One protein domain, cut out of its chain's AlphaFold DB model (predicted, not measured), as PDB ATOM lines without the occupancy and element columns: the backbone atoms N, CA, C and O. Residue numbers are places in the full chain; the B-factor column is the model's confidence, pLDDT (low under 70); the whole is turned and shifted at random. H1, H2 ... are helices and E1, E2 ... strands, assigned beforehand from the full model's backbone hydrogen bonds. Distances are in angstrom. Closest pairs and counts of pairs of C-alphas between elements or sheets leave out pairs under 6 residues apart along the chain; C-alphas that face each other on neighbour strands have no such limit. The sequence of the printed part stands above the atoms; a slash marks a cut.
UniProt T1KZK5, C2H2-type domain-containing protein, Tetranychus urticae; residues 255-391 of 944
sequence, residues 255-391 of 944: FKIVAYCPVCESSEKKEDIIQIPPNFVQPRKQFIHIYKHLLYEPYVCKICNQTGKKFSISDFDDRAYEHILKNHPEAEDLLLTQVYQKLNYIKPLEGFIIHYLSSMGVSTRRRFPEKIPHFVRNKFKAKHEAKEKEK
ATOM      1  N   PHE A 255      -4.951   6.252 -29.359       59.75
ATOM      2  CA  PHE A 255      -5.188   5.258 -30.389       59.75
ATOM      3  C   PHE A 255      -3.887   5.003 -31.152       59.75
ATOM      4  O   PHE A 255      -3.145   5.931 -31.477       59.75
ATOM      5  N   LYS A 256      -3.617   3.733 -31.473       67.69
ATOM      6  CA  LYS A 256      -2.603   3.407 -32.476       67.69
ATOM      7  C   LYS A 256      -3.082   3.972 -33.814       67.69
ATOM      8  O   LYS A 256      -4.205   3.686 -34.218       67.69
ATOM      9  N   ILE A 257      -2.235   4.754 -34.474       72.19
ATOM     10  CA  ILE A 257      -2.505   5.295 -35.808       72.19
ATOM     11  C   ILE A 257      -2.437   4.131 -36.813       72.19
ATOM     12  O   ILE A 257      -1.559   3.269 -36.700       72.19
ATOM     13  N   VAL A 258      -3.387   4.059 -37.749       78.50
ATOM     14  CA  VAL A 258      -3.516   2.957 -38.720       78.50
ATOM     15  C   VAL A 258      -3.687   3.531 -40.126       78.50
ATOM     16  O   VAL A 258      -4.409   4.511 -40.305       78.50
ATOM     17  N   ALA A 259      -3.038   2.909 -41.114       79.00
ATOM     18  CA  ALA A 259      -3.237   3.204 -42.534       79.00
ATOM     19  C   ALA A 259      -4.687   2.930 -42.968       79.00
ATOM     20  O   ALA A 259      -5.375   2.109 -42.358       79.00
ATOM     21  N   TYR A 260      -5.140   3.592 -44.032       83.00
ATOM     22  CA  TYR A 260      -6.495   3.517 -44.585       83.00
ATOM     23  C   TYR A 260      -7.574   3.939 -43.590       83.00
ATOM     24  O   TYR A 260      -8.646   3.334 -43.504       83.00
ATOM     25  N   CYS A 261      -7.289   4.972 -42.802       87.88
ATOM     26  CA  CYS A 261      -8.255   5.604 -41.913       87.88
ATOM     27  C   CYS A 261      -8.279   7.111 -42.206       87.88
ATOM     28  O   CYS A 261      -7.273   7.782 -41.953       87.88
ATOM     29  N   PRO A 262      -9.422   7.678 -42.645       85.56
ATOM     30  CA  PRO A 262      -9.474   9.069 -43.092       85.56
ATOM     31  C   PRO A 262      -9.216  10.063 -41.951       85.56
ATOM     32  O   PRO A 262      -8.775  11.180 -42.185       85.56
ATOM     33  N   VAL A 263      -9.428   9.654 -40.694       84.56
ATOM     34  CA  VAL A 263      -9.098  10.466 -39.510       84.56
ATOM     35  C   VAL A 263      -7.605  10.387 -39.163       84.56
ATOM     36  O   VAL A 263      -7.035  11.367 -38.692       84.56
ATOM     37  N   CYS A 264      -6.949   9.243 -39.391       83.50
ATOM     38  CA  CYS A 264      -5.509   9.095 -39.155       83.50
ATOM     39  C   CYS A 264      -4.679   9.837 -40.208       83.50
ATOM     40  O   CYS A 264      -3.709  10.510 -39.860       83.50
ATOM     41  N   GLU A 265      -5.062   9.741 -41.479       79.31
ATOM     42  CA  GLU A 265      -4.334  10.358 -42.597       79.31
ATOM     43  C   GLU A 265      -4.506  11.884 -42.651       79.31
ATOM     44  O   GLU A 265      -3.577  12.585 -43.054       79.31
ATOM     45  N   SER A 266      -5.632  12.405 -42.148       73.19
ATOM     46  CA  SER A 266      -5.835  13.842 -41.902       73.19
ATOM     47  C   SER A 266      -5.143  14.366 -40.634       73.19
ATOM     48  O   SER A 266      -5.203  15.564 -40.365       73.19
ATOM     49  N   SER A 267      -4.485  13.513 -39.840       70.62
ATOM     50  CA  SER A 267      -3.802  13.950 -38.616       70.62
ATOM     51  C   SER A 267      -2.406  14.525 -38.883       70.62
ATOM     52  O   SER A 267      -1.693  14.097 -39.792       70.62
ATOM     53  N   GLU A 268      -1.959  15.424 -37.998       60.78
ATOM     54  CA  GLU A 268      -0.581  15.952 -37.939       60.78
ATOM     55  C   GLU A 268       0.489  14.831 -37.896       60.78
ATOM     56  O   GLU A 268       1.645  15.057 -38.239       60.78
ATOM     57  N   LYS A 269       0.102  13.609 -37.499       61.50
ATOM     58  CA  LYS A 269       0.958  12.429 -37.308       61.50
ATOM     59  C   LYS A 269       0.830  11.377 -38.416       61.50
ATOM     60  O   LYS A 269       1.216  10.228 -38.217       61.50
ATOM     61  N   LYS A 270       0.339  11.743 -39.603       66.38
ATOM     62  CA  LYS A 270       0.280  10.840 -40.771       66.38
ATOM     63  C   LYS A 270       1.631  10.196 -41.146       66.38
ATOM     64  O   LYS A 270       1.652   9.166 -41.804       66.38
ATOM     65  N   GLU A 271       2.750  10.790 -40.734       65.31
ATOM     66  CA  GLU A 271       4.111  10.286 -40.981       65.31
ATOM     67  C   GLU A 271       4.493   9.122 -40.044       65.31
ATOM     68  O   GLU A 271       5.343   8.310 -40.397       65.31
ATOM     69  N   ASP A 272       3.792   8.965 -38.909       66.88
ATOM     70  CA  ASP A 272       3.881   7.787 -38.030       66.88
ATOM     71  C   ASP A 272       3.120   6.564 -38.623       66.88
ATOM     72  O   ASP A 272       3.122   5.476 -38.034       66.88
ATOM     73  N   ILE A 273       2.429   6.710 -39.769       70.88
ATOM     74  CA  ILE A 273       1.654   5.631 -40.406       70.88
ATOM     75  C   ILE A 273       2.589   4.645 -41.110       70.88
ATOM     76  O   ILE A 273       3.071   4.882 -42.218       70.88
ATOM     77  N   ILE A 274       2.758   3.472 -40.498       65.00
ATOM     78  CA  ILE A 274       3.297   2.296 -41.187       65.00
ATOM     79  C   ILE A 274       2.306   1.905 -42.289       65.00
ATOM     80  O   ILE A 274       1.210   1.417 -42.001       65.00
ATOM     81  N   GLN A 275       2.703   2.115 -43.542       68.69
ATOM     82  CA  GLN A 275       1.975   1.622 -44.708       68.69
ATOM     83  C   GLN A 275       2.063   0.089 -44.751       68.69
ATOM     84  O   GLN A 275       3.138  -0.491 -44.608       68.69
ATOM     85  N   ILE A 276       0.912  -0.560 -44.906       69.56
ATOM     86  CA  ILE A 276       0.721  -2.017 -44.872       69.56
ATOM     87  C   ILE A 276      -0.116  -2.357 -46.110       69.56
ATOM     88  O   ILE A 276      -1.108  -1.666 -46.306       69.56
ATOM     89  N   PRO A 277       0.192  -3.374 -46.938       64.06
ATOM     90  CA  PRO A 277      -0.572  -3.591 -48.167       64.06
ATOM     91  C   PRO A 277      -2.062  -3.887 -47.884       64.06
ATOM     92  O   PRO A 277      -2.359  -4.601 -46.918       64.06
ATOM     93  N   PRO A 278      -3.016  -3.421 -48.723       71.69
ATOM     94  CA  PRO A 278      -4.456  -3.480 -48.426       71.69
ATOM     95  C   PRO A 278      -4.998  -4.880 -48.100       71.69
ATOM     96  O   PRO A 278      -5.945  -5.023 -47.329       71.69
ATOM     97  N   ASN A 279      -4.367  -5.928 -48.637       69.81
ATOM     98  CA  ASN A 279      -4.738  -7.327 -48.412       69.81
ATOM     99  C   ASN A 279      -4.497  -7.817 -46.968       69.81
ATOM    100  O   ASN A 279      -5.180  -8.738 -46.521       69.81
ATOM    101  N   PHE A 280      -3.573  -7.203 -46.221       64.31
ATOM    102  CA  PHE A 280      -3.310  -7.537 -44.810       64.31
ATOM    103  C   PHE A 280      -4.253  -6.801 -43.842       64.31
ATOM    104  O   PHE A 280      -4.327  -7.131 -42.653       64.31
ATOM    105  N   VAL A 281      -5.002  -5.809 -44.334       76.94
ATOM    106  CA  VAL A 281      -5.928  -4.998 -43.540       76.94
ATOM    107  C   VAL A 281      -7.186  -5.813 -43.248       76.94
ATOM    108  O   VAL A 281      -8.061  -5.973 -44.092       76.94
ATOM    109  N   GLN A 282      -7.298  -6.339 -42.026       79.44
ATOM    110  CA  GLN A 282      -8.461  -7.131 -41.611       79.44
ATOM    111  C   GLN A 282      -9.725  -6.245 -41.577       79.44
ATOM    112  O   GLN A 282      -9.850  -5.432 -40.653       79.44
ATOM    113  N   PRO A 283     -10.702  -6.410 -42.500       80.31
ATOM    114  CA  PRO A 283     -11.735  -5.398 -42.751       80.31
ATOM    115  C   PRO A 283     -12.512  -4.988 -41.507       80.31
ATOM    116  O   PRO A 283     -12.668  -3.810 -41.203       80.31
ATOM    117  N   ARG A 284     -12.945  -5.976 -40.717       83.75
ATOM    118  CA  ARG A 284     -13.714  -5.742 -39.494       83.75
ATOM    119  C   ARG A 284     -12.945  -4.902 -38.466       83.75
ATOM    120  O   ARG A 284     -13.537  -4.012 -37.867       83.75
ATOM    121  N   LYS A 285     -11.634  -5.121 -38.297       84.06
ATOM    122  CA  LYS A 285     -10.799  -4.295 -37.405       84.06
ATOM    123  C   LYS A 285     -10.664  -2.866 -37.929       84.06
ATOM    124  O   LYS A 285     -10.725  -1.936 -37.130       84.06
ATOM    125  N   GLN A 286     -10.554  -2.700 -39.247       87.69
ATOM    126  CA  GLN A 286     -10.467  -1.387 -39.879       87.69
ATOM    127  C   GLN A 286     -11.754  -0.574 -39.693       87.69
ATOM    128  O   GLN A 286     -11.691   0.563 -39.234       87.69
ATOM    129  N   PHE A 287     -12.925  -1.175 -39.932       88.06
ATOM    130  CA  PHE A 287     -14.217  -0.538 -39.646       88.06
ATOM    131  C   PHE A 287     -14.368  -0.179 -38.157       88.06
ATOM    132  O   PHE A 287     -14.734   0.952 -37.854       88.06
ATOM    133  N   ILE A 288     -14.018  -1.077 -37.223       85.88
ATOM    134  CA  ILE A 288     -14.049  -0.786 -35.774       85.88
ATOM    135  C   ILE A 288     -13.155   0.413 -35.418       85.88
ATOM    136  O   ILE A 288     -13.555   1.262 -34.620       85.88
ATOM    137  N   HIS A 289     -11.950   0.493 -35.988       87.50
ATOM    138  CA  HIS A 289     -11.020   1.603 -35.765       87.50
ATOM    139  C   HIS A 289     -11.566   2.926 -36.327       87.50
ATOM    140  O   HIS A 289     -11.656   3.908 -35.591       87.50
ATOM    141  N   ILE A 290     -12.009   2.929 -37.589       89.06
ATOM    142  CA  ILE A 290     -12.588   4.101 -38.262       89.06
ATOM    143  C   ILE A 290     -13.818   4.615 -37.509       89.06
ATOM    144  O   ILE A 290     -13.890   5.802 -37.207       89.06
ATOM    145  N   TYR A 291     -14.751   3.737 -37.131       90.88
ATOM    146  CA  TYR A 291     -15.939   4.118 -36.365       90.88
ATOM    147  C   TYR A 291     -15.594   4.723 -34.998       90.88
ATOM    148  O   TYR A 291     -16.207   5.707 -34.594       90.88
ATOM    149  N   LYS A 292     -14.587   4.188 -34.291       87.38
ATOM    150  CA  LYS A 292     -14.144   4.721 -32.988       87.38
ATOM    151  C   LYS A 292     -13.399   6.053 -33.108       87.38
ATOM    152  O   LYS A 292     -13.475   6.862 -32.187       87.38
ATOM    153  N   HIS A 293     -12.734   6.306 -34.234       86.69
ATOM    154  CA  HIS A 293     -12.166   7.617 -34.556       86.69
ATOM    155  C   HIS A 293     -13.249   8.638 -34.932       86.69
ATOM    156  O   HIS A 293     -13.211   9.760 -34.443       86.69
ATOM    157  N   LEU A 294     -14.236   8.233 -35.736       89.69
ATOM    158  CA  LEU A 294     -15.370   9.065 -36.153       89.69
ATOM    159  C   LEU A 294     -16.464   9.215 -35.078       89.69
ATOM    160  O   LEU A 294     -17.439   9.903 -35.332       89.69
ATOM    161  N   LEU A 295     -16.358   8.555 -33.918       89.38
ATOM    162  CA  LEU A 295     -17.421   8.470 -32.896       89.38
ATOM    163  C   LEU A 295     -18.784   7.978 -33.432       89.38
ATOM    164  O   LEU A 295     -19.843   8.326 -32.915       89.38
ATOM    165  N   TYR A 296     -18.762   7.134 -34.461       91.94
ATOM    166  CA  TYR A 296     -19.963   6.631 -35.122       91.94
ATOM    167  C   TYR A 296     -20.449   5.323 -34.480       91.94
ATOM    168  O   TYR A 296     -19.786   4.286 -34.568       91.94
ATOM    169  N   GLU A 297     -21.618   5.363 -33.836       89.75
ATOM    170  CA  GLU A 297     -22.244   4.212 -33.169       89.75
ATOM    171  C   GLU A 297     -23.660   3.934 -33.720       89.75
ATOM    172  O   GLU A 297     -24.653   4.299 -33.087       89.75
ATOM    173  N   PRO A 298     -23.782   3.305 -34.911       88.56
ATOM    174  CA  PRO A 298     -25.058   3.168 -35.618       88.56
ATOM    175  C   PRO A 298     -26.045   2.170 -34.998       88.56
ATOM    176  O   PRO A 298     -27.233   2.203 -35.324       88.56
ATOM    177  N   TYR A 299     -25.577   1.255 -34.146       90.94
ATOM    178  CA  TYR A 299     -26.401   0.201 -33.557       90.94
ATOM    179  C   TYR A 299     -26.830   0.580 -32.139       90.94
ATOM    180  O   TYR A 299     -25.985   0.851 -31.288       90.94
ATOM    181  N   VAL A 300     -28.131   0.537 -31.863       89.00
ATOM    182  CA  VAL A 300     -28.739   0.870 -30.567       89.00
ATOM    183  C   VAL A 300     -29.392  -0.379 -29.974       89.00
ATOM    184  O   VAL A 300     -30.065  -1.127 -30.683       89.00
ATOM    185  N   CYS A 301     -29.193  -0.627 -28.676       93.25
ATOM    186  CA  CYS A 301     -29.847  -1.735 -27.979       93.25
ATOM    187  C   CYS A 301     -31.352  -1.460 -27.852       93.25
ATOM    188  O   CYS A 301     -31.767  -0.531 -27.156       93.25
ATOM    189  N   LYS A 302     -32.170  -2.293 -28.503       90.88
ATOM    190  CA  LYS A 302     -33.631  -2.168 -28.556       90.88
ATOM    191  C   LYS A 302     -34.264  -2.234 -27.165       90.88
ATOM    192  O   LYS A 302     -35.127  -1.418 -26.861       90.88
ATOM    193  N   ILE A 303     -33.791  -3.147 -26.314       89.19
ATOM    194  CA  ILE A 303     -34.341  -3.374 -24.967       89.19
ATOM    195  C   ILE A 303     -34.038  -2.171 -24.053       89.19
ATOM    196  O   ILE A 303     -34.923  -1.651 -23.374       89.19
ATOM    197  N   CYS A 304     -32.809  -1.646 -24.098       90.06
ATOM    198  CA  CYS A 304     -32.470  -0.391 -23.424       90.06
ATOM    199  C   CYS A 304     -33.314   0.783 -23.949       90.06
ATOM    200  O   CYS A 304     -33.914   1.490 -23.141       90.06
ATOM    201  N   ASN A 305     -33.452   0.942 -25.270       87.81
ATOM    202  CA  ASN A 305     -34.228   2.035 -25.865       87.81
ATOM    203  C   ASN A 305     -35.713   1.995 -25.444       87.81
ATOM    204  O   ASN A 305     -36.277   3.021 -25.076       87.81
ATOM    205  N   GLN A 306     -36.317   0.803 -25.390       86.81
ATOM    206  CA  GLN A 306     -37.678   0.584 -24.870       86.81
ATOM    207  C   GLN A 306     -37.829   0.928 -23.376       86.81
ATOM    208  O   GLN A 306     -38.922   1.274 -22.942       86.81
ATOM    209  N   THR A 307     -36.746   0.877 -22.592       83.88
ATOM    210  CA  THR A 307     -36.723   1.303 -21.175       83.88
ATOM    211  C   THR A 307     -36.240   2.748 -20.982       83.88
ATOM    212  O   THR A 307     -35.883   3.134 -19.868       83.88
ATOM    213  N   GLY A 308     -36.192   3.553 -22.052       83.12
ATOM    214  CA  GLY A 308     -35.744   4.952 -22.022       83.12
ATOM    215  C   GLY A 308     -34.229   5.140 -21.844       83.12
ATOM    216  O   GLY A 308     -33.761   6.263 -21.664       83.12
ATOM    217  N   LYS A 309     -33.438   4.062 -21.892       83.81
ATOM    218  CA  LYS A 309     -31.977   4.095 -21.737       83.81
ATOM    219  C   LYS A 309     -31.304   4.138 -23.108       83.81
ATOM    220  O   LYS A 309     -31.404   3.192 -23.886       83.81
ATOM    221  N   LYS A 310     -30.541   5.195 -23.393       83.31
ATOM    222  CA  LYS A 310     -29.695   5.248 -24.596       83.31
ATOM    223  C   LYS A 310     -28.456   4.360 -24.394       83.31
ATOM    224  O   LYS A 310     -27.617   4.654 -23.547       83.31
ATOM    225  N   PHE A 311     -28.326   3.286 -25.177       87.81
ATOM    226  CA  PHE A 311     -27.085   2.509 -25.288       87.81
ATOM    227  C   PHE A 311     -26.803   2.142 -26.747       87.81
ATOM    228  O   PHE A 311     -27.553   1.380 -27.361       87.81
ATOM    229  N   SER A 312     -25.700   2.669 -27.274       89.12
ATOM    230  CA  SER A 312     -25.218   2.482 -28.644       89.12
ATOM    231  C   SER A 312     -23.899   1.696 -28.694       89.12
ATOM    232  O   SER A 312     -23.224   1.543 -27.670       89.12
ATOM    233  N   ILE A 313     -23.540   1.172 -29.870       88.38
ATOM    234  CA  ILE A 313     -22.254   0.521 -30.189       88.38
ATOM    235  C   ILE A 313     -21.848   0.774 -31.654       88.38
ATOM    236  O   ILE A 313     -22.687   1.018 -32.521       88.38
ATOM    237  N   SER A 314     -20.546   0.670 -31.934       85.44
ATOM    238  CA  SER A 314     -19.956   0.806 -33.278       85.44
ATOM    239  C   SER A 314     -19.984  -0.501 -34.093       85.44
ATOM    240  O   SER A 314     -20.322  -0.489 -35.271       85.44
ATOM    241  N   ASP A 315     -19.665  -1.636 -33.469       86.12
ATOM    242  CA  ASP A 315     -19.773  -2.994 -34.030       86.12
ATOM    243  C   ASP A 315     -20.172  -3.969 -32.906       86.12
ATOM    244  O   ASP A 315     -20.105  -3.621 -31.725       86.12
ATOM    245  N   PHE A 316     -20.534  -5.203 -33.255       84.94
ATOM    246  CA  PHE A 316     -20.750  -6.305 -32.313       84.94
ATOM    247  C   PHE A 316     -19.423  -6.803 -31.700       84.94
ATOM    248  O   PHE A 316     -18.992  -7.923 -31.973       84.94
ATOM    249  N   ASP A 317     -18.737  -5.967 -30.918       83.56
ATOM    250  CA  ASP A 317     -17.496  -6.310 -30.205       83.56
ATOM    251  C   ASP A 317     -17.731  -6.677 -28.721       83.56
ATOM    252  O   ASP A 317     -18.871  -6.835 -28.277       83.56
ATOM    253  N   ASP A 318     -16.656  -6.832 -27.936       84.56
ATOM    254  CA  ASP A 318     -16.734  -7.186 -26.509       84.56
ATOM    255  C   ASP A 318     -17.649  -6.232 -25.699       84.56
ATOM    256  O   ASP A 318     -18.302  -6.691 -24.763       84.56
ATOM    257  N   ARG A 319     -17.793  -4.943 -26.069       87.88
ATOM    258  CA  ARG A 319     -18.732  -4.005 -25.409       87.88
ATOM    259  C   ARG A 319     -20.192  -4.369 -25.689       87.88
ATOM    260  O   ARG A 319     -21.032  -4.184 -24.811       87.88
ATOM    261  N   ALA A 320     -20.499  -4.895 -26.874       88.38
ATOM    262  CA  ALA A 320     -21.833  -5.390 -27.209       88.38
ATOM    263  C   ALA A 320     -22.175  -6.659 -26.409       88.38
ATOM    264  O   ALA A 320     -23.273  -6.799 -25.872       88.38
ATOM    265  N   TYR A 321     -21.208  -7.571 -26.276       90.25
ATOM    266  CA  TYR A 321     -21.402  -8.831 -25.556       90.25
ATOM    267  C   TYR A 321     -21.485  -8.634 -24.039       90.25
ATOM    268  O   TYR A 321     -22.411  -9.147 -23.413       90.25
ATOM    269  N   GLU A 322     -20.578  -7.853 -23.438       88.69
ATOM    270  CA  GLU A 322     -20.645  -7.532 -22.004       88.69
ATOM    271  C   GLU A 322     -21.888  -6.699 -21.656       88.69
ATOM    272  O   GLU A 322     -22.384  -6.795 -20.535       88.69
ATOM    273  N   HIS A 323     -22.441  -5.925 -22.599       90.56
ATOM    274  CA  HIS A 323     -23.716  -5.242 -22.394       90.56
ATOM    275  C   HIS A 323     -24.884  -6.225 -22.256       90.56
ATOM    276  O   HIS A 323     -25.630  -6.119 -21.280       90.56
ATOM    277  N   ILE A 324     -25.036  -7.179 -23.182       89.81
ATOM    278  CA  ILE A 324     -26.110  -8.181 -23.105       89.81
ATOM    279  C   ILE A 324     -25.932  -9.034 -21.844       89.81
ATOM    280  O   ILE A 324     -26.811  -9.054 -20.991       89.81
ATOM    281  N   LEU A 325     -24.761  -9.649 -21.661       89.12
ATOM    282  CA  LEU A 325     -24.512 -10.591 -20.561       89.12
ATOM    283  C   LEU A 325     -24.615  -9.964 -19.156       89.12
ATOM    284  O   LEU A 325     -24.774 -10.693 -18.179       89.12
ATOM    285  N   LYS A 326     -24.520  -8.630 -19.034       88.44
ATOM    286  CA  LYS A 326     -24.659  -7.909 -17.757       88.44
ATOM    287  C   LYS A 326     -26.045  -7.295 -17.534       88.44
ATOM    288  O   LYS A 326     -26.494  -7.259 -16.392       88.44
ATOM    289  N   ASN A 327     -26.676  -6.742 -18.571       87.25
ATOM    290  CA  ASN A 327     -27.891  -5.924 -18.422       87.25
ATOM    291  C   ASN A 327     -29.147  -6.583 -19.010       87.25
ATOM    292  O   ASN A 327     -30.243  -6.180 -18.638       87.25
ATOM    293  N   HIS A 328     -28.970  -7.565 -19.902       89.00
ATOM    294  CA  HIS A 328     -30.028  -8.282 -20.616       89.00
ATOM    295  C   HIS A 328     -29.743  -9.800 -20.699       89.00
ATOM    296  O   HIS A 328     -29.630 -10.342 -21.805       89.00
ATOM    297  N   PRO A 329     -29.574 -10.516 -19.567       85.12
ATOM    298  CA  PRO A 329     -29.356 -11.967 -19.576       85.12
ATOM    299  C   PRO A 329     -30.502 -12.738 -20.257       85.12
ATOM    300  O   PRO A 329     -30.259 -13.780 -20.861       85.12
ATOM    301  N   GLU A 330     -31.724 -12.197 -20.259       86.50
ATOM    302  CA  GLU A 330     -32.876 -12.709 -21.014       86.50
ATOM    303  C   GLU A 330     -32.647 -12.773 -22.537       86.50
ATOM    304  O   GLU A 330     -33.352 -13.495 -23.241       86.50
ATOM    305  N   ALA A 331     -31.650 -12.046 -23.047       85.62
ATOM    306  CA  ALA A 331     -31.283 -11.987 -24.455       85.62
ATOM    307  C   ALA A 331     -29.978 -12.744 -24.795       85.62
ATOM    308  O   ALA A 331     -29.505 -12.650 -25.928       85.62
ATOM    309  N   GLU A 332     -29.398 -13.511 -23.857       85.88
ATOM    310  CA  GLU A 332     -28.092 -14.185 -24.014       85.88
ATOM    311  C   GLU A 332     -28.012 -15.130 -25.239       85.88
ATOM    312  O   GLU A 332     -26.937 -15.260 -25.834       85.88
ATOM    313  N   ASP A 333     -29.123 -15.767 -25.633       84.88
ATOM    314  CA  ASP A 333     -29.215 -16.721 -26.757       84.88
ATOM    315  C   ASP A 333     -29.965 -16.191 -28.000       84.88
ATOM    316  O   ASP A 333     -30.119 -16.925 -28.986       84.88
ATOM    317  N   LEU A 334     -30.406 -14.928 -27.993       87.44
ATOM    318  CA  LEU A 334     -31.041 -14.285 -29.151       87.44
ATOM    319  C   LEU A 334     -30.020 -13.952 -30.256       87.44
ATOM    320  O   LEU A 334     -28.805 -13.978 -30.050       87.44
ATOM    321  N   LEU A 335     -30.517 -13.636 -31.456       86.56
ATOM    322  CA  LEU A 335     -29.674 -13.093 -32.523       86.56
ATOM    323  C   LEU A 335     -29.298 -11.645 -32.191       86.56
ATOM    324  O   LEU A 335     -30.135 -10.854 -31.755       86.56
ATOM    325  N   LEU A 336     -28.055 -11.252 -32.464       85.94
ATOM    326  CA  LEU A 336     -27.572  -9.893 -32.188       85.94
ATOM    327  C   LEU A 336     -28.364  -8.827 -32.965       85.94
ATOM    328  O   LEU A 336     -28.557  -7.724 -32.465       85.94
ATOM    329  N   THR A 337     -28.907  -9.183 -34.133       83.69
ATOM    330  CA  THR A 337     -29.815  -8.362 -34.953       83.69
ATOM    331  C   THR A 337     -31.230  -8.206 -34.382       83.69
ATOM    332  O   THR A 337     -31.957  -7.315 -34.808       83.69
ATOM    333  N   GLN A 338     -31.639  -9.043 -33.420       85.62
ATOM    334  CA  GLN A 338     -32.902  -8.890 -32.682       85.62
ATOM    335  C   GLN A 338     -32.737  -7.949 -31.477       85.62
ATOM    336  O   GLN A 338     -33.684  -7.258 -31.100       85.62
ATOM    337  N   VAL A 339     -31.534  -7.910 -30.889       86.31
ATOM    338  CA  VAL A 339     -31.199  -7.086 -29.715       86.31
ATOM    339  C   VAL A 339     -30.721  -5.686 -30.112       86.31
ATOM    340  O   VAL A 339     -31.084  -4.708 -29.461       86.31
ATOM    341  N   TYR A 340     -29.938  -5.568 -31.188       90.00
ATOM    342  CA  TYR A 340     -29.403  -4.305 -31.696       90.00
ATOM    343  C   TYR A 340     -30.049  -3.911 -33.026       90.00
ATOM    344  O   TYR A 340     -29.894  -4.598 -34.035       90.00
ATOM    345  N   GLN A 341     -30.711  -2.753 -33.041       87.81
ATOM    346  CA  GLN A 341     -31.322  -2.163 -34.232       87.81
ATOM    347  C   GLN A 341     -30.463  -1.000 -34.741       87.81
ATOM    348  O   GLN A 341     -29.904  -0.236 -33.952       87.81
ATOM    349  N   LYS A 342     -30.341  -0.849 -36.063       84.81
ATOM    350  CA  LYS A 342     -29.447   0.139 -36.690       84.81
ATOM    351  C   LYS A 342     -30.077   1.542 -36.785       84.81
ATOM    352  O   LYS A 342     -30.195   2.096 -37.872       84.81
ATOM    353  N   LEU A 343     -30.543   2.069 -35.650       84.00
ATOM    354  CA  LEU A 343     -31.308   3.321 -35.570       84.00
ATOM    355  C   LEU A 343     -30.471   4.557 -35.931       84.00
ATOM    356  O   LEU A 343     -30.924   5.394 -36.701       84.00
ATOM    357  N   ASN A 344     -29.227   4.639 -35.453       85.81
ATOM    358  CA  ASN A 344     -28.354   5.800 -35.664       85.81
ATOM    359  C   ASN A 344     -27.598   5.714 -37.009       85.81
ATOM    360  O   ASN A 344     -26.418   6.059 -37.100       85.81
ATOM    361  N   TYR A 345     -28.233   5.172 -38.052       86.69
ATOM    362  CA  TYR A 345     -27.599   4.984 -39.356       86.69
ATOM    363  C   TYR A 345     -27.491   6.308 -40.121       86.69
ATOM    364  O   TYR A 345     -28.458   7.062 -40.224       86.69
ATOM    365  N   ILE A 346     -26.314   6.569 -40.693       87.50
ATOM    366  CA  ILE A 346     -26.044   7.738 -41.537       87.50
ATOM    367  C   ILE A 346     -25.575   7.224 -42.908       87.50
ATOM    368  O   ILE A 346     -24.422   6.816 -43.075       87.50
ATOM    369  N   LYS A 347     -26.490   7.198 -43.890       85.06
ATOM    370  CA  LYS A 347     -26.272   6.571 -45.211       85.06
ATOM    371  C   LYS A 347     -25.045   7.146 -45.954       85.06
ATOM    372  O   LYS A 347     -24.222   6.332 -46.376       85.06
ATOM    373  N   PRO A 348     -24.841   8.478 -46.076       84.75
ATOM    374  CA  PRO A 348     -23.685   9.007 -46.811       84.75
ATOM    375  C   PRO A 348     -22.353   8.794 -46.084       84.75
ATOM    376  O   PRO A 348     -21.345   8.531 -46.732       84.75
ATOM    377  N   LEU A 349     -22.344   8.802 -44.744       88.50
ATOM    378  CA  LEU A 349     -21.150   8.511 -43.939       88.50
ATOM    379  C   LEU A 349     -20.649   7.074 -44.156       88.50
ATOM    380  O   LEU A 349     -19.448   6.848 -44.284       88.50
ATOM    381  N   GLU A 350     -21.549   6.091 -44.244       87.44
ATOM    382  CA  GLU A 350     -21.141   4.721 -44.584       87.44
ATOM    383  C   GLU A 350     -20.815   4.534 -46.063       87.44
ATOM    384  O   GLU A 350     -19.885   3.787 -46.370       87.44
ATOM    385  N   GLY A 351     -21.502   5.246 -46.963       84.06
ATOM    386  CA  GLY A 351     -21.112   5.341 -48.371       84.06
ATOM    387  C   GLY A 351     -19.665   5.816 -48.520       84.06
ATOM    388  O   GLY A 351     -18.864   5.141 -49.161       84.06
ATOM    389  N   PHE A 352     -19.301   6.902 -47.829       88.69
ATOM    390  CA  PHE A 352     -17.936   7.422 -47.756       88.69
ATOM    391  C   PHE A 352     -16.934   6.380 -47.256       88.69
ATOM    392  O   PHE A 352     -15.956   6.110 -47.947       88.69
ATOM    393  N   ILE A 353     -17.167   5.765 -46.090       87.50
ATOM    394  CA  ILE A 353     -16.215   4.807 -45.499       87.50
ATOM    395  C   ILE A 353     -16.015   3.590 -46.419       87.50
ATOM    396  O   ILE A 353     -14.892   3.115 -46.582       87.50
ATOM    397  N   ILE A 354     -17.084   3.099 -47.055       85.00
ATOM    398  CA  ILE A 354     -17.014   1.995 -48.022       85.00
ATOM    399  C   ILE A 354     -16.266   2.429 -49.289       85.00
ATOM    400  O   ILE A 354     -15.398   1.691 -49.755       85.00
ATOM    401  N   HIS A 355     -16.557   3.612 -49.835       82.44
ATOM    402  CA  HIS A 355     -15.904   4.135 -51.036       82.44
ATOM    403  C   HIS A 355     -14.405   4.373 -50.805       82.44
ATOM    404  O   HIS A 355     -13.589   3.865 -51.566       82.44
ATOM    405  N   TYR A 356     -14.044   5.065 -49.722       85.12
ATOM    406  CA  TYR A 356     -12.667   5.376 -49.330       85.12
ATOM    407  C   TYR A 356     -11.823   4.113 -49.095       85.12
ATOM    408  O   TYR A 356     -10.698   4.021 -49.575       85.12
ATOM    409  N   LEU A 357     -12.364   3.094 -48.413       83.94
ATOM    410  CA  LEU A 357     -11.655   1.818 -48.270       83.94
ATOM    411  C   LEU A 357     -11.507   1.096 -49.618       83.94
ATOM    412  O   LEU A 357     -10.443   0.549 -49.901       83.94
ATOM    413  N   SER A 358     -12.539   1.130 -50.467       82.19
ATOM    414  CA  SER A 358     -12.518   0.459 -51.775       82.19
ATOM    415  C   SER A 358     -11.555   1.118 -52.770       82.19
ATOM    416  O   SER A 358     -10.874   0.402 -53.500       82.19
ATOM    417  N   SER A 359     -11.449   2.452 -52.790       81.19
ATOM    418  CA  SER A 359     -10.497   3.177 -53.648       81.19
ATOM    419  C   SER A 359      -9.043   2.969 -53.213       81.19
ATOM    420  O   SER A 359      -8.152   2.936 -54.057       81.19
ATOM    421  N   MET A 360      -8.815   2.711 -51.921       78.94
ATOM    422  CA  MET A 360      -7.527   2.266 -51.374       78.94
ATOM    423  C   MET A 360      -7.287   0.747 -51.509       78.94
ATOM    424  O   MET A 360      -6.311   0.223 -50.977       78.94
ATOM    425  N   GLY A 361      -8.170   0.011 -52.196       77.12
ATOM    426  CA  GLY A 361      -8.049  -1.434 -52.419       77.12
ATOM    427  C   GLY A 361      -8.316  -2.315 -51.191       77.12
ATOM    428  O   GLY A 361      -8.120  -3.530 -51.257       77.12
ATOM    429  N   VAL A 362      -8.767  -1.748 -50.068       81.31
ATOM    430  CA  VAL A 362      -9.092  -2.502 -48.849       81.31
ATOM    431  C   VAL A 362     -10.452  -3.179 -49.012       81.31
ATOM    432  O   VAL A 362     -11.466  -2.542 -49.297       81.31
ATOM    433  N   SER A 363     -10.497  -4.492 -48.774       81.00
ATOM    434  CA  SER A 363     -11.744  -5.263 -48.833       81.00
ATOM    435  C   SER A 363     -12.789  -4.715 -47.858       81.00
ATOM    436  O   SER A 363     -12.569  -4.663 -46.652       81.00
ATOM    437  N   THR A 364     -13.972  -4.366 -48.361       82.00
ATOM    438  CA  THR A 364     -15.090  -3.856 -47.548       82.00
ATOM    439  C   THR A 364     -16.036  -4.951 -47.041       82.00
ATOM    440  O   THR A 364     -16.964  -4.671 -46.277       82.00
ATOM    441  N   ARG A 365     -15.800  -6.222 -47.409       73.50
ATOM    442  CA  ARG A 365     -16.644  -7.358 -46.999       73.50
ATOM    443  C   ARG A 365     -16.483  -7.657 -45.504       73.50
ATOM    444  O   ARG A 365     -15.488  -8.234 -45.068       73.50
ATOM    445  N   ARG A 366     -17.510  -7.317 -44.722       75.19
ATOM    446  CA  ARG A 366     -17.625  -7.649 -43.294       75.19
ATOM    447  C   ARG A 366     -18.375  -8.974 -43.103       75.19
ATOM    448  O   ARG A 366     -19.364  -9.229 -43.781       75.19
ATOM    449  N   ARG A 367     -17.921  -9.798 -42.153       67.75
ATOM    450  CA  ARG A 367     -18.689 -10.919 -41.586       67.75
ATOM    451  C   ARG A 367     -18.955 -10.616 -40.116       67.75
ATOM    452  O   ARG A 367     -18.007 -10.398 -39.359       67.75
ATOM    453  N   PHE A 368     -20.224 -10.613 -39.734       71.12
ATOM    454  CA  PHE A 368     -20.668 -10.449 -38.355       71.12
ATOM    455  C   PHE A 368     -21.042 -11.826 -37.789       71.12
ATOM    456  O   PHE A 368     -21.576 -12.647 -38.536       71.12
ATOM    457  N   PRO A 369     -20.763 -12.121 -36.510       74.06
ATOM    458  CA  PRO A 369     -21.345 -13.283 -35.853       74.06
ATOM    459  C   PRO A 369     -22.837 -13.033 -35.605       74.06
ATOM    460  O   PRO A 369     -23.239 -11.908 -35.316       74.06
ATOM    461  N   GLU A 370     -23.652 -14.079 -35.702       81.62
ATOM    462  CA  GLU A 370     -25.109 -13.988 -35.527       81.62
ATOM    463  C   GLU A 370     -25.532 -13.976 -34.050       81.62
ATOM    464  O   GLU A 370     -26.523 -13.343 -33.686       81.62
ATOM    465  N   LYS A 371     -24.759 -14.655 -33.193       85.25
ATOM    466  CA  LYS A 371     -24.969 -14.793 -31.744       85.25
ATOM    467  C   LYS A 371     -23.683 -14.495 -30.970       85.25
ATOM    468  O   LYS A 371     -22.595 -14.462 -31.549       85.25
ATOM    469  N   ILE A 372     -23.800 -14.320 -29.652       84.88
ATOM    470  CA  ILE A 372     -22.645 -14.197 -28.749       84.88
ATOM    471  C   ILE A 372     -21.805 -15.489 -28.821       84.88
ATOM    472  O   ILE A 372     -22.338 -16.567 -28.546       84.88
ATOM    473  N   PRO A 373     -20.501 -15.436 -29.161       85.19
ATOM    474  CA  PRO A 373     -19.687 -16.644 -29.253       85.19
ATOM    475  C   PRO A 373     -19.508 -17.336 -27.894       85.19
ATOM    476  O   PRO A 373     -19.231 -16.689 -26.883       85.19
ATOM    477  N   HIS A 374     -19.574 -18.671 -27.876       82.88
ATOM    478  CA  HIS A 374     -19.521 -19.476 -26.645       82.88
ATOM    479  C   HIS A 374     -18.259 -19.229 -25.791       82.88
ATOM    480  O   HIS A 374     -18.306 -19.268 -24.564       82.88
ATOM    481  N   PHE A 375     -17.120 -18.902 -26.415       83.94
ATOM    482  CA  PHE A 375     -15.902 -18.550 -25.679       83.94
ATOM    483  C   PHE A 375     -16.013 -17.203 -24.940       83.94
ATOM    484  O   PHE A 375     -15.443 -17.064 -23.861       83.94
ATOM    485  N   VAL A 376     -16.771 -16.231 -25.466       84.81
ATOM    486  CA  VAL A 376     -17.044 -14.949 -24.789       84.81
ATOM    487  C   VAL A 376     -17.963 -15.182 -23.594       84.81
ATOM    488  O   VAL A 376     -17.663 -14.726 -22.494       84.81
ATOM    489  N   ARG A 377     -19.029 -15.966 -23.798       84.19
ATOM    490  CA  ARG A 377     -19.959 -16.424 -22.754       84.19
ATOM    491  C   ARG A 377     -19.214 -17.077 -21.582       84.19
ATOM    492  O   ARG A 377     -19.371 -16.645 -20.442       84.19
ATOM    493  N   ASN A 378     -18.331 -18.036 -21.862       84.62
ATOM    494  CA  ASN A 378     -17.523 -18.704 -20.835       84.62
ATOM    495  C   ASN A 378     -16.520 -17.752 -20.157       84.62
ATOM    496  O   ASN A 378     -16.404 -17.761 -18.934       84.62
ATOM    497  N   LYS A 379     -15.835 -16.893 -20.925       88.00
ATOM    498  CA  LYS A 379     -14.907 -15.871 -20.402       88.00
ATOM    499  C   LYS A 379     -15.616 -14.891 -19.460       88.00
ATOM    500  O   LYS A 379     -15.047 -14.525 -18.436       88.00
ATOM    501  N   PHE A 380     -16.849 -14.490 -19.774       87.69
ATOM    502  CA  PHE A 380     -17.663 -13.625 -18.920       87.69
ATOM    503  C   PHE A 380     -18.095 -14.339 -17.634       87.69
ATOM    504  O   PHE A 380     -17.914 -13.781 -16.556       87.69
ATOM    505  N   LYS A 381     -18.593 -15.581 -17.727       84.69
ATOM    506  CA  LYS A 381     -19.026 -16.367 -16.557       84.69
ATOM    507  C   LYS A 381     -17.856 -16.622 -15.597       84.69
ATOM    508  O   LYS A 381     -17.943 -16.222 -14.442       84.69
ATOM    509  N   ALA A 382     -16.696 -17.054 -16.099       85.94
ATOM    510  CA  ALA A 382     -15.473 -17.180 -15.295       85.94
ATOM    511  C   ALA A 382     -15.003 -15.844 -14.669       85.94
ATOM    512  O   ALA A 382     -14.601 -15.808 -13.507       85.94
ATOM    513  N   LYS A 383     -15.088 -14.724 -15.407       86.62
ATOM    514  CA  LYS A 383     -14.774 -13.365 -14.912       86.62
ATOM    515  C   LYS A 383     -15.761 -12.884 -13.838       86.62
ATOM    516  O   LYS A 383     -15.370 -12.093 -12.981       86.62
ATOM    517  N   HIS A 384     -17.010 -13.346 -13.868       83.69
ATOM    518  CA  HIS A 384     -18.017 -13.052 -12.850       83.69
ATOM    519  C   HIS A 384     -17.831 -13.936 -11.609       83.69
ATOM    520  O   HIS A 384     -17.771 -13.422 -10.499       83.69
ATOM    521  N   GLU A 385     -17.655 -15.246 -11.784       85.62
ATOM    522  CA  GLU A 385     -17.370 -16.191 -10.697       85.62
ATOM    523  C   GLU A 385     -16.105 -15.825  -9.918       85.62
ATOM    524  O   GLU A 385     -16.091 -15.919  -8.694       85.62
ATOM    525  N   ALA A 386     -15.044 -15.387 -10.608       85.88
ATOM    526  CA  ALA A 386     -13.825 -14.910  -9.958       85.88
ATOM    527  C   ALA A 386     -14.093 -13.682  -9.071       85.88
ATOM    528  O   ALA A 386     -13.565 -13.611  -7.966       85.88
ATOM    529  N   LYS A 387     -14.950 -12.756  -9.523       84.75
ATOM    530  CA  LYS A 387     -15.327 -11.553  -8.767       84.75
ATOM    531  C   LYS A 387     -16.253 -11.833  -7.591       84.75
ATOM    532  O   LYS A 387     -16.106 -11.186  -6.560       84.75
ATOM    533  N   GLU A 388     -17.178 -12.783  -7.706       83.00
ATOM    534  CA  GLU A 388     -17.979 -13.185  -6.545       83.00
ATOM    535  C   GLU A 388     -17.103 -13.917  -5.519       83.00
ATOM    536  O   GLU A 388     -17.130 -13.537  -4.358       83.00
ATOM    537  N   LYS A 389     -16.199 -14.816  -5.938       85.88
ATOM    538  CA  LYS A 389     -15.208 -15.451  -5.040       85.88
ATOM    539  C   LYS A 389     -14.244 -14.446  -4.389       85.88
ATOM    540  O   LYS A 389     -13.760 -14.674  -3.282       85.88
ATOM    541  N   GLU A 390     -13.948 -13.333  -5.059       86.00
ATOM    542  CA  GLU A 390     -13.169 -12.213  -4.512       86.00
ATOM    543  C   GLU A 390     -13.978 -11.415  -3.471       86.00
ATOM    544  O   GLU A 390     -13.469 -11.139  -2.385       86.00
ATOM    545  N   LYS A 391     -15.263 -11.124  -3.734       84.75
ATOM    546  CA  LYS A 391     -16.179 -10.529  -2.742       84.75
ATOM    547  C   LYS A 391     -16.407 -11.436  -1.534       84.75
ATOM    548  O   LYS A 391     -16.392 -10.941  -0.417       84.75
TER     549      LYS A 391
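This is residues 255 to 391 of the 944 residues of the protein "C2H2-type domain-containing protein" of Tetranychus urticae (UniProt T1KZK5). Look for two lobes joined by drawn-out links: one holds H1, H2 and H6, the other E1, H3, H4 and H5. Residues 360 to 373 lead from H6 to H7, which packs on H4 with residues 376 to 380 and sticks out with residues 385 to 391. The printed part has 137 residues, with seven named helices and one named strand in the order H1 H2 E1 H3 H4 H5 H6 H7; it is mostly helix, though under half of the residues are in named elements. It is only just loose, close to compact, with a radius of gyration of the C-alphas of 17.4 A and spans of 48 by 34 by 26 A.

Start at H1, residues 262 to 265, which only just touches H2, residues 283 to 293, with 3 pairs of C-alphas within 8 A; the closest, those of Val 263 and His 293, are 6.5 A apart. H6, residues 347 to 359, is near H2, with 9 pairs of C-alphas within 10 A. Next find E1, residues 299 to 301, which pairs with no named strand; its residues 299 to 300 pair antiparallel with 312 to 313. H3, residues 302 to 306, only just touches H5, residues 336 to 339, with 3 pairs within 8 A; the closest C-alphas, those of Lys 302 and Val 339, are 5.6 A apart. H4, residues 318 to 327, touches H7, residues 374 to 391, through 376 to 380 alone, at a steep tilt of 57 degrees, the same way; the closest C-alphas, those of Glu 322 and Phe 380, are 7.5 A apart. H2 and H4 are apart. Every O i to N i+4 pair is within hydrogen-bond range in H2, H3, H4 and H6, and 13 of 14 in H7; H1 and H5 are too short for one, and their single O i to N i+3 pair is within range in H5 but not in H1.

Find C-alpha 262 at (-9.474, 9.069, -43.092), where H1 begins. From first to last C-alpha, H2 runs 15.4 A, H4 13.8 A and H6 18.2 A. H7 runs 25.7 A from C-alpha 374 at (-19.521, -19.476, -26.645) to C-alpha 391 at (-16.179, -10.529, -2.742).

The C-alphas farthest apart, those of Ser 359 and Lys 391, are 53.0 A apart. The printed part has no cut; the links H1 to H2, H3 to H4 and H6 to H7 are long. The model's pLDDT is under 70 at 14 residues, among them 268 to 272 and 274 to 277.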